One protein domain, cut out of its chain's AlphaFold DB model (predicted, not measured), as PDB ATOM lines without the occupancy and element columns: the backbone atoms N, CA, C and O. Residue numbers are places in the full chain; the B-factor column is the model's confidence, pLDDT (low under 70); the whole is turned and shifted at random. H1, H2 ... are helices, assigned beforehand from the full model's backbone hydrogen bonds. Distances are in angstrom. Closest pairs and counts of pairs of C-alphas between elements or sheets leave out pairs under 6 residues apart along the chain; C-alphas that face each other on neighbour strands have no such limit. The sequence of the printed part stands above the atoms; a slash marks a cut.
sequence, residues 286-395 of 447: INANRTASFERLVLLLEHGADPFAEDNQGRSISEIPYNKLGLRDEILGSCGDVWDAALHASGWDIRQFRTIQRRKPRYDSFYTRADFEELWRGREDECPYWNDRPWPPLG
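Overview. This is residues 286 to 395 of the 447 residues of an uncharacterized protein of Fusarium langsethiae (UniProt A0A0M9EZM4). With little regular structure, this fold has helix H3 at its core, H1 and H4 packed on it, small H2 beside its residues 335 to 339, and long loops around. The printed part has 110 residues, 40 of them in four named helices, H1 to H4 in order, with no named strand: all helix. It is compact, radius of gyration of the C-alphas 13.5 A, spanning 36 by 33 by 32 A.

Along the chain. H1, residues 287 to 302, begins at C-alpha 287 (-8.342, -16.326, -30.532) and measures 23.2 A. H2 is residues 319 to 322, 5.1 A; H3 residues 333 to 345, 18.5 A. H4, residues 369 to 375, 10.2 A, ends at C-alpha 375 (-8.173, -26.204, -34.971).

Arrangement. H3, the hub, touches H1 at a steep tilt of 38 degrees, closest C-alphas Val 298 and Ala 342, 5.0 A. It touches H4, Ala 341 to Leu 375, 6.6 A. Every O i to N i+4 pair is within hydrogen-bond range in H3 and H4, 10 of 12 in H1; H2 is too short.

Size, cuts and confidence. The printed part has no cut. Links H1 to H2 and H3 to H4 are long. pLDDT is under 70 at residues 286 to 292, 324 to 333 and 355 to 356.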
ATOM      1  N   ILE A 286     -10.882 -13.516 -28.502       43.78
ATOM      2  CA  ILE A 286     -11.466 -14.819 -28.803       43.78
ATOM      3  C   ILE A 286     -10.412 -15.832 -29.319       43.78
ATOM      4  O   ILE A 286     -10.572 -17.029 -29.104       43.78
ATOM      5  N   ASN A 287      -9.289 -15.392 -29.902       39.94
ATOM      6  CA  ASN A 287      -8.342 -16.326 -30.532       39.94
ATOM      7  C   ASN A 287      -7.443 -17.079 -29.537       39.94
ATOM      8  O   ASN A 287      -7.299 -18.289 -29.662       39.94
ATOM      9  N   ALA A 288      -6.921 -16.420 -28.496       44.84
ATOM     10  CA  ALA A 288      -6.132 -17.100 -27.456       44.84
ATOM     11  C   ALA A 288      -6.988 -17.994 -26.535       44.84
ATOM     12  O   ALA A 288      -6.497 -18.958 -25.957       44.84
ATOM     13  N   ASN A 289      -8.280 -17.682 -26.403       56.09
ATOM     14  CA  ASN A 289      -9.200 -18.436 -25.553       56.09
ATOM     15  C   ASN A 289      -9.718 -19.710 -26.250       56.09
ATOM     16  O   ASN A 289     -10.064 -20.676 -25.581       56.09
ATOM     17  N   ARG A 290      -9.757 -19.751 -27.590       63.50
ATOM     18  CA  ARG A 290     -10.302 -20.890 -28.349       63.50
ATOM     19  C   ARG A 290      -9.370 -22.094 -28.410       63.50
ATOM     20  O   ARG A 290      -9.850 -23.199 -28.194       63.50
ATOM     21  N   THR A 291      -8.071 -21.898 -28.628       62.81
ATOM     22  CA  THR A 291      -7.081 -22.987 -28.510       62.81
ATOM     23  C   THR A 291      -7.046 -23.537 -27.087       62.81
ATOM     24  O   THR A 291      -7.146 -24.743 -26.900       62.81
ATOM     25  N   ALA A 292      -7.060 -22.657 -26.081       63.22
ATOM     26  CA  ALA A 292      -7.157 -23.064 -24.680       63.22
ATOM     27  C   ALA A 292      -8.476 -23.798 -24.358       63.22
ATOM     28  O   ALA A 292      -8.500 -24.694 -23.519       63.22
ATOM     29  N   SER A 293      -9.581 -23.432 -25.017       71.69
ATOM     30  CA  SER A 293     -10.869 -24.123 -24.869       71.69
ATOM     31  C   SER A 293     -10.849 -25.498 -25.538       71.69
ATOM     32  O   SER A 293     -11.287 -26.461 -24.923       71.69
ATOM     33  N   PHE A 294     -10.299 -25.607 -26.752       82.38
ATOM     34  CA  PHE A 294     -10.103 -26.879 -27.450       82.38
ATOM     35  C   PHE A 294      -9.274 -27.857 -26.603       82.38
ATOM     36  O   PHE A 294      -9.743 -28.953 -26.316       82.38
ATOM     37  N   GLU A 295      -8.104 -27.435 -26.115       81.75
ATOM     38  CA  GLU A 295      -7.217 -28.274 -25.290       81.75
ATOM     39  C   GLU A 295      -7.908 -28.777 -24.016       81.75
ATOM     40  O   GLU A 295      -7.754 -29.935 -23.632       81.75
ATOM     41  N   ARG A 296      -8.716 -27.931 -23.368       77.38
ATOM     42  CA  ARG A 296      -9.461 -28.311 -22.158       77.38
ATOM     43  C   ARG A 296     -10.599 -29.282 -22.443       77.38
ATOM     44  O   ARG A 296     -10.829 -30.177 -21.637       77.38
ATOM     45  N   LEU A 297     -11.318 -29.102 -23.549       84.31
ATOM     46  CA  LEU A 297     -12.386 -30.018 -23.950       84.31
ATOM     47  C   LEU A 297     -11.820 -31.399 -24.285       84.31
ATOM     48  O   LEU A 297     -12.357 -32.394 -23.808       84.31
ATOM     49  N   VAL A 298     -10.702 -31.446 -25.017       86.00
ATOM     50  CA  VAL A 298      -9.972 -32.694 -25.284       86.00
ATOM     51  C   VAL A 298      -9.558 -33.359 -23.975       86.00
ATOM     52  O   VAL A 298      -9.851 -34.533 -23.777       86.00
ATOM     53  N   LEU A 299      -8.970 -32.596 -23.044       81.56
ATOM     54  CA  LEU A 299      -8.566 -33.115 -21.740       81.56
ATOM     55  C   LEU A 299      -9.749 -33.728 -20.977       81.56
ATOM     56  O   LEU A 299      -9.626 -34.831 -20.459       81.56
ATOM     57  N   LEU A 300     -10.896 -33.047 -20.913       77.12
ATOM     58  CA  LEU A 300     -12.083 -33.557 -20.215       77.12
ATOM     59  C   LEU A 300     -12.596 -34.862 -20.838       77.12
ATOM     60  O   LEU A 300     -12.844 -35.824 -20.115       77.12
ATOM     61  N   LEU A 301     -12.715 -34.905 -22.165       85.06
ATOM     62  CA  LEU A 301     -13.181 -36.088 -22.894       85.06
ATOM     63  C   LEU A 301     -12.211 -37.270 -22.743       85.06
ATOM     64  O   LEU A 301     -12.648 -38.400 -22.545       85.06
ATOM     65  N   GLU A 302     -10.900 -37.020 -22.764       82.94
ATOM     66  CA  GLU A 302      -9.876 -38.040 -22.497       82.94
ATOM     67  C   GLU A 302      -9.931 -38.569 -21.055       82.94
ATOM     68  O   GLU A 302      -9.610 -39.732 -20.813       82.94
ATOM     69  N   HIS A 303     -10.373 -37.745 -20.100       78.69
ATOM     70  CA  HIS A 303     -10.566 -38.132 -18.697       78.69
ATOM     71  C   HIS A 303     -11.934 -38.782 -18.430       78.69
ATOM     72  O   HIS A 303     -12.313 -38.965 -17.273       78.69
ATOM     73  N   GLY A 304     -12.664 -39.166 -19.482       79.62
ATOM     74  CA  GLY A 304     -13.918 -39.906 -19.366       79.62
ATOM     75  C   GLY A 304     -15.143 -39.036 -19.102       79.62
ATOM     76  O   GLY A 304     -16.169 -39.571 -18.691       79.62
ATOM     77  N   ALA A 305     -15.064 -37.720 -19.335       80.69
ATOM     78  CA  ALA A 305     -16.265 -36.893 -19.367       80.69
ATOM     79  C   ALA A 305     -17.215 -37.421 -20.451       80.69
ATOM     80  O   ALA A 305     -16.811 -37.595 -21.602       80.69
ATOM     81  N   ASP A 306     -18.468 -37.668 -20.076       82.75
ATOM     82  CA  ASP A 306     -19.470 -38.209 -20.986       82.75
ATOM     83  C   ASP A 306     -19.981 -37.116 -21.949       82.75
ATOM     84  O   ASP A 306     -20.643 -36.169 -21.508       82.75
ATOM     85  N   PRO A 307     -19.721 -37.214 -23.268       85.62
ATOM     86  CA  PRO A 307     -20.243 -36.259 -24.246       85.62
ATOM     87  C   PRO A 307     -21.761 -36.386 -24.475       85.62
ATOM     88  O   PRO A 307     -22.339 -35.547 -25.175       85.62
ATOM     89  N   PHE A 308     -22.410 -37.408 -23.904       83.69
ATOM     90  CA  PHE A 308     -23.863 -37.581 -23.890       83.69
ATOM     91  C   PHE A 308     -24.530 -37.056 -22.621       83.69
ATOM     92  O   PHE A 308     -25.757 -37.078 -22.559       83.69
ATOM     93  N   ALA A 309     -23.766 -36.543 -21.651       83.12
ATOM     94  CA  ALA A 309     -24.323 -36.026 -20.408       83.12
ATOM     95  C   ALA A 309     -25.441 -35.005 -20.674       83.12
ATOM     96  O   ALA A 309     -25.297 -34.095 -21.502       83.12
ATOM     97  N   GLU A 310     -26.551 -35.161 -19.957       83.31
ATOM     98  CA  GLU A 310     -27.723 -34.296 -20.045       83.31
ATOM     99  C   GLU A 310     -27.853 -33.435 -18.787       83.31
ATOM    100  O   GLU A 310     -27.557 -33.866 -17.672       83.31
ATOM    101  N   ASP A 311     -28.318 -32.197 -18.953       77.06
ATOM    102  CA  ASP A 311     -28.680 -31.359 -17.816       77.06
ATOM    103  C   ASP A 311     -30.034 -31.769 -17.199       77.06
ATOM    104  O   ASP A 311     -30.764 -32.620 -17.703       77.06
ATOM    105  N   ASN A 312     -30.433 -31.110 -16.106       71.81
ATOM    106  CA  ASN A 312     -31.724 -31.365 -15.444       71.81
ATOM    107  C   ASN A 312     -32.960 -31.065 -16.325       71.81
ATOM    108  O   ASN A 312     -34.089 -31.271 -15.882       71.81
ATOM    109  N   GLN A 313     -32.770 -30.498 -17.520       74.44
ATOM    110  CA  GLN A 313     -33.812 -30.267 -18.520       74.44
ATOM    111  C   GLN A 313     -33.766 -31.299 -19.659       74.44
ATOM    112  O   GLN A 313     -34.530 -31.157 -20.613       74.44
ATOM    113  N   GLY A 314     -32.913 -32.326 -19.559       78.00
ATOM    114  CA  GLY A 314     -32.727 -33.351 -20.587       78.00
ATOM    115  C   GLY A 314     -31.972 -32.845 -21.815       78.00
ATOM    116  O   GLY A 314     -32.090 -33.430 -22.885       78.00
ATOM    117  N   ARG A 315     -31.251 -31.718 -21.712       76.81
ATOM    118  CA  ARG A 315     -30.469 -31.188 -22.835       76.81
ATOM    119  C   ARG A 315     -29.073 -31.771 -22.794       76.81
ATOM    120  O   ARG A 315     -28.359 -31.567 -21.811       76.81
ATOM    121  N   SER A 316     -28.676 -32.436 -23.873       81.75
ATOM    122  CA  SER A 316     -27.312 -32.942 -24.019       81.75
ATOM    123  C   SER A 316     -26.301 -31.793 -24.031       81.75
ATOM    124  O   SER A 316     -26.549 -30.728 -24.601       81.75
ATOM    125  N   ILE A 317     -25.113 -32.020 -23.471       81.12
ATOM    126  CA  ILE A 317     -23.998 -31.070 -23.522       81.12
ATOM    127  C   ILE A 317     -23.631 -30.674 -24.961       81.12
ATOM    128  O   ILE A 317     -23.272 -29.523 -25.204       81.12
ATOM    129  N   SER A 318     -23.812 -31.587 -25.922       83.94
ATOM    130  CA  SER A 318     -23.595 -31.334 -27.351       83.94
ATOM    131  C   SER A 318     -24.635 -30.389 -27.953       83.94
ATOM    132  O   SER A 318     -24.372 -29.743 -28.964       83.94
ATOM    133  N   GLU A 319     -25.797 -30.220 -27.319       77.88
ATOM    134  CA  GLU A 319     -26.735 -29.186 -27.736       77.88
ATOM    135  C   GLU A 319     -26.193 -27.792 -27.444       77.88
ATOM    136  O   GLU A 319     -26.504 -26.878 -28.177       77.88
ATOM    137  N   ILE A 320     -25.351 -27.566 -26.441       76.19
ATOM    138  CA  ILE A 320     -24.864 -26.211 -26.137       76.19
ATOM    139  C   ILE A 320     -24.041 -25.596 -27.293       76.19
ATOM    140  O   ILE A 320     -24.347 -24.471 -27.697       76.19
ATOM    141  N   PRO A 321     -23.016 -26.274 -27.854       76.50
ATOM    142  CA  PRO A 321     -22.222 -25.732 -28.956       76.50
ATOM    143  C   PRO A 321     -22.960 -25.718 -30.299       76.50
ATOM    144  O   PRO A 321     -22.535 -24.998 -31.206       76.50
ATOM    145  N   TYR A 322     -24.039 -26.492 -30.446       78.88
ATOM    146  CA  TYR A 322     -24.827 -26.525 -31.676       78.88
ATOM    147  C   TYR A 322     -26.049 -25.596 -31.614       78.88
ATOM    148  O   TYR A 322     -26.339 -24.890 -32.571       78.88
ATOM    149  N   ASN A 323     -26.750 -25.529 -30.486       70.38
ATOM    150  CA  ASN A 323     -28.090 -24.969 -30.387       70.38
ATOM    151  C   ASN A 323     -28.127 -23.432 -30.392       70.38
ATOM    152  O   ASN A 323     -27.292 -22.733 -29.822       70.38
ATOM    153  N   LYS A 324     -29.188 -22.914 -31.019       56.56
ATOM    154  CA  LYS A 324     -29.509 -21.491 -31.202       56.56
ATOM    155  C   LYS A 324     -30.412 -20.928 -30.098       56.56
ATOM    156  O   LYS A 324     -31.044 -19.887 -30.289       56.56
ATOM    157  N   LEU A 325     -30.559 -21.618 -28.967       41.06
ATOM    158  CA  LEU A 325     -31.507 -21.209 -27.927       41.06
ATOM    159  C   LEU A 325     -31.002 -19.982 -27.155       41.06
ATOM    160  O   LEU A 325     -30.467 -20.093 -26.056       41.06
ATOM    161  N   GLY A 326     -31.238 -18.799 -27.727       39.34
ATOM    162  CA  GLY A 326     -31.312 -17.556 -26.969       39.34
ATOM    163  C   GLY A 326     -30.941 -16.284 -27.730       39.34
ATOM    164  O   GLY A 326     -29.927 -15.670 -27.428       39.34
ATOM    165  N   LEU A 327     -31.828 -15.822 -28.618       37.81
ATOM    166  CA  LEU A 327     -32.063 -14.393 -28.917       37.81
ATOM    167  C   LEU A 327     -31.117 -13.585 -29.826       37.81
ATOM    168  O   LEU A 327     -31.386 -12.400 -30.004       37.81
ATOM    169  N   ARG A 328     -30.117 -14.155 -30.504       41.47
ATOM    170  CA  ARG A 328     -29.530 -13.510 -31.703       41.47
ATOM    171  C   ARG A 328     -29.075 -14.562 -32.702       41.47
ATOM    172  O   ARG A 328     -28.381 -15.498 -32.320       41.47
ATOM    173  N   ASP A 329     -29.368 -14.350 -33.981       43.00
ATOM    174  CA  ASP A 329     -28.871 -15.119 -35.139       43.00
ATOM    175  C   ASP A 329     -27.332 -15.094 -35.321       43.00
ATOM    176  O   ASP A 329     -26.800 -15.435 -36.376       43.00
ATOM    177  N   GLU A 330     -26.593 -14.715 -34.279       46.50
ATOM    178  CA  GLU A 330     -25.174 -14.373 -34.295       46.50
ATOM    179  C   GLU A 330     -24.295 -15.368 -33.520       46.50
ATOM    180  O   GLU A 330     -23.088 -15.152 -33.437       46.50
ATOM    181  N   ILE A 331     -24.834 -16.460 -32.957       47.66
ATOM    182  CA  ILE A 331     -24.006 -17.452 -32.243       47.66
ATOM    183  C   ILE A 331     -23.287 -18.373 -33.251       47.66
ATOM    184  O   ILE A 331     -23.701 -19.484 -33.558       47.66
ATOM    185  N   LEU A 332     -22.219 -17.803 -33.817       58.12
ATOM    186  CA  LEU A 332     -20.860 -18.333 -33.948       58.12
ATOM    187  C   LEU A 332     -20.737 -19.832 -34.271       58.12
ATOM    188  O   LEU A 332     -20.463 -20.645 -33.387       58.12
ATOM    189  N   GLY A 333     -20.763 -20.171 -35.567       63.44
ATOM    190  CA  GLY A 333     -20.365 -21.496 -36.077       63.44
ATOM    191  C   GLY A 333     -19.015 -21.999 -35.532       63.44
ATOM    192  O   GLY A 333     -18.791 -23.202 -35.463       63.44
ATOM    193  N   SER A 334     -18.175 -21.091 -35.022       76.56
ATOM    194  CA  SER A 334     -16.935 -21.404 -34.315       76.56
ATOM    195  C   SER A 334     -17.086 -22.331 -33.108       76.56
ATOM    196  O   SER A 334     -16.169 -23.090 -32.832       76.56
ATOM    197  N   CYS A 335     -18.180 -22.252 -32.340       81.12
ATOM    198  CA  CYS A 335     -18.326 -23.081 -31.134       81.12
ATOM    199  C   CYS A 335     -18.571 -24.547 -31.502       81.12
ATOM    200  O   CYS A 335     -17.949 -25.437 -30.925       81.12
ATOM    201  N   GLY A 336     -19.413 -24.778 -32.511       85.75
ATOM    202  CA  GLY A 336     -19.616 -26.103 -33.083       85.75
ATOM    203  C   GLY A 336     -18.335 -26.660 -33.704       85.75
ATOM    204  O   GLY A 336     -18.008 -27.813 -33.459       85.75
ATOM    205  N   ASP A 337     -17.578 -25.842 -34.442       87.94
ATOM    206  CA  ASP A 337     -16.320 -26.278 -35.065       87.94
ATOM    207  C   ASP A 337     -15.237 -26.632 -34.009       87.94
ATOM    208  O   ASP A 337     -14.488 -27.591 -34.196       87.94
ATOM    209  N   VAL A 338     -15.177 -25.922 -32.868       88.81
ATOM    210  CA  VAL A 338     -14.287 -26.264 -31.733       88.81
ATOM    211  C   VAL A 338     -14.711 -27.568 -31.052       88.81
ATOM    212  O   VAL A 338     -13.855 -28.395 -30.739       88.81
ATOM    213  N   TRP A 339     -16.012 -27.757 -30.818       90.06
ATOM    214  CA  TRP A 339     -16.540 -28.975 -30.197       90.06
ATOM    215  C   TRP A 339     -16.314 -30.206 -31.078       90.06
ATOM    216  O   TRP A 339     -15.814 -31.216 -30.592       90.06
ATOM    217  N   ASP A 340     -16.573 -30.098 -32.383       91.50
ATOM    218  CA  ASP A 340     -16.325 -31.177 -33.344       91.50
ATOM    219  C   ASP A 340     -14.847 -31.579 -33.384       91.50
ATOM    220  O   ASP A 340     -14.525 -32.767 -33.378       91.50
ATOM    221  N   ALA A 341     -13.942 -30.592 -33.403       91.75
ATOM    222  CA  ALA A 341     -12.509 -30.854 -33.378       91.75
ATOM    223  C   ALA A 341     -12.098 -31.584 -32.089       91.75
ATOM    224  O   ALA A 341     -11.272 -32.495 -32.149       91.75
ATOM    225  N   ALA A 342     -12.657 -31.194 -30.936       91.31
ATOM    226  CA  ALA A 342     -12.351 -31.812 -29.647       91.31
ATOM    227  C   ALA A 342     -12.877 -33.251 -29.561       91.31
ATOM    228  O   ALA A 342     -12.124 -34.148 -29.195       91.31
ATOM    229  N   LEU A 343     -14.127 -33.485 -29.977       91.94
ATOM    230  CA  LEU A 343     -14.709 -34.826 -30.073       91.94
ATOM    231  C   LEU A 343     -13.837 -35.748 -30.925       91.94
ATOM    232  O   LEU A 343     -13.469 -36.834 -30.483       91.94
ATOM    233  N   HIS A 344     -13.456 -35.280 -32.116       94.06
ATOM    234  CA  HIS A 344     -12.608 -36.040 -33.026       94.06
ATOM    235  C   HIS A 344     -11.234 -36.342 -32.425       94.06
ATOM    236  O   HIS A 344     -10.783 -37.484 -32.461       94.06
ATOM    237  N   ALA A 345     -10.583 -35.339 -31.829       92.19
ATOM    238  CA  ALA A 345      -9.281 -35.512 -31.187       92.19
ATOM    239  C   ALA A 345      -9.325 -36.529 -30.032       92.19
ATOM    240  O   ALA A 345      -8.365 -37.271 -29.845       92.19
ATOM    241  N   SER A 346     -10.449 -36.615 -29.319       90.81
ATOM    242  CA  SER A 346     -10.676 -37.582 -28.241       90.81
ATOM    243  C   SER A 346     -11.240 -38.933 -28.716       90.81
ATOM    244  O   SER A 346     -11.603 -39.768 -27.889       90.81
ATOM    245  N   GLY A 347     -11.311 -39.181 -30.030       91.75
ATOM    246  CA  GLY A 347     -11.715 -40.468 -30.609       91.75
ATOM    247  C   GLY A 347     -13.225 -40.689 -30.744       91.75
ATOM    248  O   GLY A 347     -13.653 -41.809 -31.032       91.75
ATOM    249  N   TRP A 348     -14.038 -39.648 -30.560       92.12
ATOM    250  CA  TRP A 348     -15.490 -39.709 -30.719       92.12
ATOM    251  C   TRP A 348     -15.921 -39.430 -32.163       92.12
ATOM    252  O   TRP A 348     -15.384 -38.554 -32.842       92.12
ATOM    253  N   ASP A 349     -16.945 -40.146 -32.632       90.00
ATOM    254  CA  ASP A 349     -17.527 -39.909 -33.957       90.00
ATOM    255  C   ASP A 349     -18.493 -38.716 -33.921       90.00
ATOM    256  O   ASP A 349     -19.605 -38.808 -33.396       90.00
ATOM    257  N   ILE A 350     -18.091 -37.608 -34.552       90.75
ATOM    258  CA  ILE A 350     -18.869 -36.362 -34.649       90.75
ATOM    259  C   ILE A 350     -20.292 -36.614 -35.196       90.75
ATOM    260  O   ILE A 350     -21.240 -35.907 -34.842       90.75
ATOM    261  N   ARG A 351     -20.487 -37.638 -36.043       86.25
ATOM    262  CA  ARG A 351     -21.798 -37.956 -36.647       86.25
ATOM    263  C   ARG A 351     -22.863 -38.300 -35.616       86.25
ATOM    264  O   ARG A 351     -24.042 -38.093 -35.889       86.25
ATOM    265  N   GLN A 352     -22.457 -38.810 -34.457       86.50
ATOM    266  CA  GLN A 352     -23.374 -39.166 -33.377       86.50
ATOM    267  C   GLN A 352     -24.013 -37.923 -32.742       86.50
ATOM    268  O   GLN A 352     -25.131 -38.001 -32.242       86.50
ATOM    269  N   PHE A 353     -23.343 -36.770 -32.831       85.62
ATOM    270  CA  PHE A 353     -23.754 -35.531 -32.171       85.62
ATOM    271  C   PHE A 353     -24.400 -34.526 -33.140       85.62
ATOM    272  O   PHE A 353     -25.317 -33.799 -32.764       85.62
ATOM    273  N   ARG A 354     -23.994 -34.509 -34.418       80.00
ATOM    274  CA  ARG A 354     -24.550 -33.610 -35.455       80.00
ATOM    275  C   ARG A 354     -25.799 -34.136 -36.178       80.00
ATOM    276  O   ARG A 354     -26.012 -33.844 -37.354       80.00
ATOM    277  N   THR A 355     -26.656 -34.882 -35.489       68.44
ATOM    278  CA  THR A 355     -27.850 -35.512 -36.089       68.44
ATOM    279  C   THR A 355     -28.930 -34.509 -36.496       68.44
ATOM    280  O   THR A 355     -29.590 -34.701 -37.511       68.44
ATOM    281  N   ILE A 356     -29.093 -33.421 -35.738       65.69
ATOM    282  CA  ILE A 356     -30.170 -32.438 -35.950       65.69
ATOM    283  C   ILE A 356     -29.646 -31.156 -36.621       65.69
ATOM    284  O   ILE A 356     -30.404 -30.434 -37.267       65.69
ATOM    285  N   GLN A 357     -28.347 -30.851 -36.493       72.88
ATOM    286  CA  GLN A 357     -27.797 -29.549 -36.879       72.88
ATOM    287  C   GLN A 357     -26.570 -29.649 -37.785       72.88
ATOM    288  O   GLN A 357     -25.434 -29.874 -37.352       72.88
ATOM    289  N   ARG A 358     -26.814 -29.401 -39.076       78.75
ATOM    290  CA  ARG A 358     -25.777 -29.361 -40.108       78.75
ATOM    291  C   ARG A 358     -24.854 -28.164 -39.891       78.75
ATOM    292  O   ARG A 358     -25.295 -27.028 -39.709       78.75
ATOM    293  N   ARG A 359     -23.553 -28.412 -39.977       83.38
ATOM    294  CA  ARG A 359     -22.515 -27.390 -40.035       83.38
ATOM    295  C   ARG A 359     -22.717 -26.567 -41.303       83.38
ATOM    296  O   ARG A 359     -22.682 -27.120 -42.396       83.38
ATOM    297  N   LYS A 360     -22.907 -25.254 -41.165       80.69
ATOM    298  CA  LYS A 360     -22.814 -24.285 -42.268       80.69
ATOM    299  C   LYS A 360     -21.563 -23.431 -42.020       80.69
ATOM    300  O   LYS A 360     -21.443 -22.900 -40.914       80.69
ATOM    301  N   PRO A 361     -20.639 -23.298 -42.988       80.38
ATOM    302  CA  PRO A 361     -19.451 -22.465 -42.818       80.38
ATOM    303  C   PRO A 361     -19.882 -21.014 -42.573       80.38
ATOM    304  O   PRO A 361     -20.451 -20.365 -43.450       80.38
ATOM    305  N   ARG A 362     -19.650 -20.504 -41.363       80.88
ATOM    306  CA  ARG A 362     -19.894 -19.101 -41.020       80.88
ATOM    307  C   ARG A 362     -18.620 -18.521 -40.444       80.88
ATOM    308  O   ARG A 362     -18.282 -18.786 -39.294       80.88
ATOM    309  N   TYR A 363     -17.950 -17.733 -41.270       83.56
ATOM    310  CA  TYR A 363     -16.781 -16.964 -40.882       83.56
ATOM    311  C   TYR A 363     -17.190 -15.505 -40.712       83.56
ATOM    312  O   TYR A 363     -17.950 -14.970 -41.520       83.56
ATOM    313  N   ASP A 364     -16.697 -14.869 -39.663       77.00
ATOM    314  CA  ASP A 364     -16.938 -13.459 -39.376       77.00
ATOM    315  C   ASP A 364     -15.619 -12.757 -39.016       77.00
ATOM    316  O   ASP A 364     -14.535 -13.339 -39.095       77.00
ATOM    317  N   SER A 365     -15.687 -11.483 -38.622       73.19
ATOM    318  CA  SER A 365     -14.499 -10.725 -38.206       73.19
ATOM    319  C   SER A 365     -13.803 -11.289 -36.958       73.19
ATOM    320  O   SER A 365     -12.718 -10.827 -36.616       73.19
ATOM    321  N   PHE A 366     -14.429 -12.232 -36.251       70.94
ATOM    322  CA  PHE A 366     -13.943 -12.853 -35.020       70.94
ATOM    323  C   PHE A 366     -13.614 -14.344 -35.180       70.94
ATOM    324  O   PHE A 366     -13.034 -14.927 -34.267       70.94
ATOM    325  N   TYR A 367     -14.006 -14.984 -36.278       78.00
ATOM    326  CA  TYR A 367     -13.716 -16.371 -36.612       78.00
ATOM    327  C   TYR A 367     -13.465 -16.484 -38.105       78.00
ATOM    328  O   TYR A 367     -14.388 -16.526 -38.917       78.00
ATOM    329  N   THR A 368     -12.191 -16.510 -38.458       86.81
ATOM    330  CA  THR A 368     -11.761 -16.603 -39.842       86.81
ATOM    331  C   THR A 368     -11.586 -18.055 -40.255       86.81
ATOM    332  O   THR A 368     -11.447 -18.961 -39.431       86.81
ATOM    333  N   ARG A 369     -11.516 -18.276 -41.566       90.94
ATOM    334  CA  ARG A 369     -11.131 -19.574 -42.120       90.94
ATOM    335  C   ARG A 369      -9.769 -20.052 -41.595       90.94
ATOM    336  O   ARG A 369      -9.616 -21.237 -41.343       90.94
ATOM    337  N   ALA A 370      -8.819 -19.145 -41.368       88.00
ATOM    338  CA  ALA A 370      -7.513 -19.495 -40.811       88.00
ATOM    339  C   ALA A 370      -7.619 -20.027 -39.370       88.00
ATOM    340  O   ALA A 370      -6.912 -20.961 -39.009       88.00
ATOM    341  N   ASP A 371      -8.535 -19.482 -38.560       85.19
ATOM    342  CA  ASP A 371      -8.781 -19.984 -37.202       85.19
ATOM    343  C   ASP A 371      -9.406 -21.390 -37.226       85.19
ATOM    344  O   ASP A 371      -9.097 -22.224 -36.378       85.19
ATOM    345  N   PHE A 372     -10.274 -21.671 -38.204       90.88
ATOM    346  CA  PHE A 372     -10.792 -23.020 -38.445       90.88
ATOM    347  C   PHE A 372      -9.680 -23.996 -38.847       90.88
ATOM    348  O   PHE A 372      -9.609 -25.101 -38.314       90.88
ATOM    349  N   GLU A 373      -8.798 -23.581 -39.756       91.62
ATOM    350  CA  GLU A 373      -7.671 -24.405 -40.201       91.62
ATOM    351  C   GLU A 373      -6.702 -24.710 -39.055       91.62
ATOM    352  O   GLU A 373      -6.180 -25.817 -38.972       91.62
ATOM    353  N   GLU A 374      -6.529 -23.773 -38.121       89.62
ATOM    354  CA  GLU A 374      -5.700 -23.979 -36.935       89.62
ATOM    355  C   GLU A 374      -6.225 -25.086 -36.015       89.62
ATOM    356  O   GLU A 374      -5.437 -25.883 -35.509       89.62
ATOM    357  N   LEU A 375      -7.547 -25.176 -35.821       89.12
ATOM    358  CA  LEU A 375      -8.173 -26.204 -34.971       89.12
ATOM    359  C   LEU A 375      -7.911 -27.630 -35.472       89.12
ATOM    360  O   LEU A 375      -7.862 -28.582 -34.691       89.12
ATOM    361  N   TRP A 376      -7.740 -27.766 -36.781       91.94
ATOM    362  CA  TRP A 376      -7.543 -29.033 -37.478       91.94
ATOM    363  C   TRP A 376      -6.120 -29.196 -38.006       91.94
ATOM    364  O   TRP A 376      -5.868 -30.100 -38.799       91.94
ATOM    365  N   ARG A 377      -5.184 -28.346 -37.574       91.62
ATOM    366  CA  ARG A 377      -3.795 -28.394 -38.025       91.62
ATOM    367  C   ARG A 377      -3.202 -29.785 -37.777       91.62
ATOM    368  O   ARG A 377      -3.145 -30.251 -36.639       91.62
ATOM    369  N   GLY A 378      -2.730 -30.428 -38.843       91.88
ATOM    370  CA  GLY A 378      -2.197 -31.792 -38.835       91.88
ATOM    371  C   GLY A 378      -3.244 -32.914 -38.848       91.88
ATOM    372  O   GLY A 378      -2.856 -34.071 -38.709       91.88
ATOM    373  N   ARG A 379      -4.537 -32.590 -38.975       93.00
ATOM    374  CA  ARG A 379      -5.679 -33.519 -39.115       93.00
ATOM    375  C   ARG A 379      -6.670 -33.032 -40.180       93.00
ATOM    376  O   ARG A 379      -7.882 -33.222 -40.068       93.00
ATOM    377  N   GLU A 380      -6.179 -32.326 -41.191       93.75
ATOM    378  CA  GLU A 380      -7.011 -31.634 -42.175       93.75
ATOM    379  C   GLU A 380      -7.833 -32.608 -43.033       93.75
ATOM    380  O   GLU A 380      -8.978 -32.327 -43.391       93.75
ATOM    381  N   ASP A 381      -7.259 -33.766 -43.351       91.94
ATOM    382  CA  ASP A 381      -7.871 -34.840 -44.134       91.94
ATOM    383  C   ASP A 381      -8.919 -35.644 -43.354       91.94
ATOM    384  O   ASP A 381      -9.778 -36.291 -43.959       91.94
ATOM    385  N   GLU A 382      -8.893 -35.557 -42.026       91.31
ATOM    386  CA  GLU A 382      -9.843 -36.225 -41.136       91.31
ATOM    387  C   GLU A 382     -11.109 -35.383 -40.895       91.31
ATOM    388  O   GLU A 382     -12.143 -35.913 -40.483       91.31
ATOM    389  N   CYS A 383     -11.070 -34.081 -41.202       91.75
ATOM    390  CA  CYS A 383     -12.208 -33.187 -41.029       91.75
ATOM    391  C   CYS A 383     -13.323 -33.477 -42.065       91.75
ATOM    392  O   CYS A 383     -13.132 -33.252 -43.268       91.75
ATOM    393  N   PRO A 384     -14.546 -33.868 -41.645       88.81
ATOM    394  CA  PRO A 384     -15.609 -34.285 -42.570       88.81
ATOM    395  C   PRO A 384     -16.141 -33.180 -43.495       88.81
ATOM    396  O   PRO A 384     -16.789 -33.461 -44.506       88.81
ATOM    397  N   TYR A 385     -15.900 -31.923 -43.131       91.06
ATOM    398  CA  TYR A 385     -16.421 -30.732 -43.799       91.06
ATOM    399  C   TYR A 385     -15.335 -29.688 -44.067       91.06
ATOM    400  O   TYR A 385     -15.625 -28.496 -44.200       91.06
ATOM    401  N   TRP A 386     -14.085 -30.141 -44.211       92.19
ATOM    402  CA  TRP A 386     -12.931 -29.292 -44.517       92.19
ATOM    403  C   TRP A 386     -13.168 -28.349 -45.702       92.19
ATOM    404  O   TRP A 386     -12.710 -27.210 -45.707       92.19
ATOM    405  N   ASN A 387     -13.918 -28.815 -46.701       90.06
ATOM    406  CA  ASN A 387     -14.234 -28.109 -47.944       90.06
ATOM    407  C   ASN A 387     -15.415 -27.128 -47.846       90.06
ATOM    408  O   ASN A 387     -15.934 -26.713 -48.883       90.06
ATOM    409  N   ASP A 388     -15.878 -26.813 -46.635       88.38
ATOM    410  CA  ASP A 388     -16.991 -25.897 -46.379       88.38
ATOM    411  C   ASP A 388     -18.349 -26.337 -46.939       88.38
ATOM    412  O   ASP A 388     -19.319 -25.579 -46.927       88.38
ATOM    413  N   ARG A 389     -18.481 -27.597 -47.361       85.44
ATOM    414  CA  ARG A 389     -19.795 -28.137 -47.708       85.44
ATOM    415  C   ARG A 389     -20.619 -28.362 -46.443       85.44
ATOM    416  O   ARG A 389     -20.062 -28.784 -45.427       85.44
ATOM    417  N   PRO A 390     -21.942 -28.133 -46.494       82.75
ATOM    418  CA  PRO A 390     -22.772 -28.395 -45.338       82.75
ATOM    419  C   PRO A 390     -22.745 -29.878 -44.965       82.75
ATOM    420  O   PRO A 390     -22.899 -30.747 -45.829       82.75
ATOM    421  N   TRP A 391     -22.545 -30.159 -43.680       84.38
ATOM    422  CA  TRP A 391     -22.322 -31.515 -43.182       84.38
ATOM    423  C   TRP A 391     -23.064 -31.759 -41.863       84.38
ATOM    424  O   TRP A 391     -23.009 -30.885 -41.000       84.38
ATOM    425  N   PRO A 392     -23.719 -32.914 -41.658       84.44
ATOM    426  CA  PRO A 392     -23.763 -34.086 -42.543       84.44
ATOM    427  C   PRO A 392     -24.455 -33.838 -43.902       84.44
ATOM    428  O   PRO A 392     -25.201 -32.862 -44.039       84.44
ATOM    429  N   PRO A 393     -24.174 -34.647 -44.946       79.94
ATOM    430  CA  PRO A 393     -24.892 -34.574 -46.220       79.94
ATOM    431  C   PRO A 393     -26.376 -34.904 -46.026       79.94
ATOM    432  O   PRO A 393     -26.691 -35.764 -45.207       79.94
ATOM    433  N   LEU A 394     -27.260 -34.266 -46.800       77.38
ATOM    434  CA  LEU A 394     -28.694 -34.581 -46.781       77.38
ATOM    435  C   LEU A 394     -28.936 -36.036 -47.188       77.38
ATOM    436  O   LEU A 394     -28.329 -36.537 -48.145       77.38
ATOM    437  N   GLY A 395     -29.853 -36.689 -46.483       73.38
ATOM    438  CA  GLY A 395     -30.405 -37.966 -46.907       73.38
ATOM    439  C   GLY A 395     -31.245 -37.822 -48.186       73.38
ATOM    440  O   GLY A 395     -31.767 -36.744 -48.482       73.38
TER     441      GLY A 395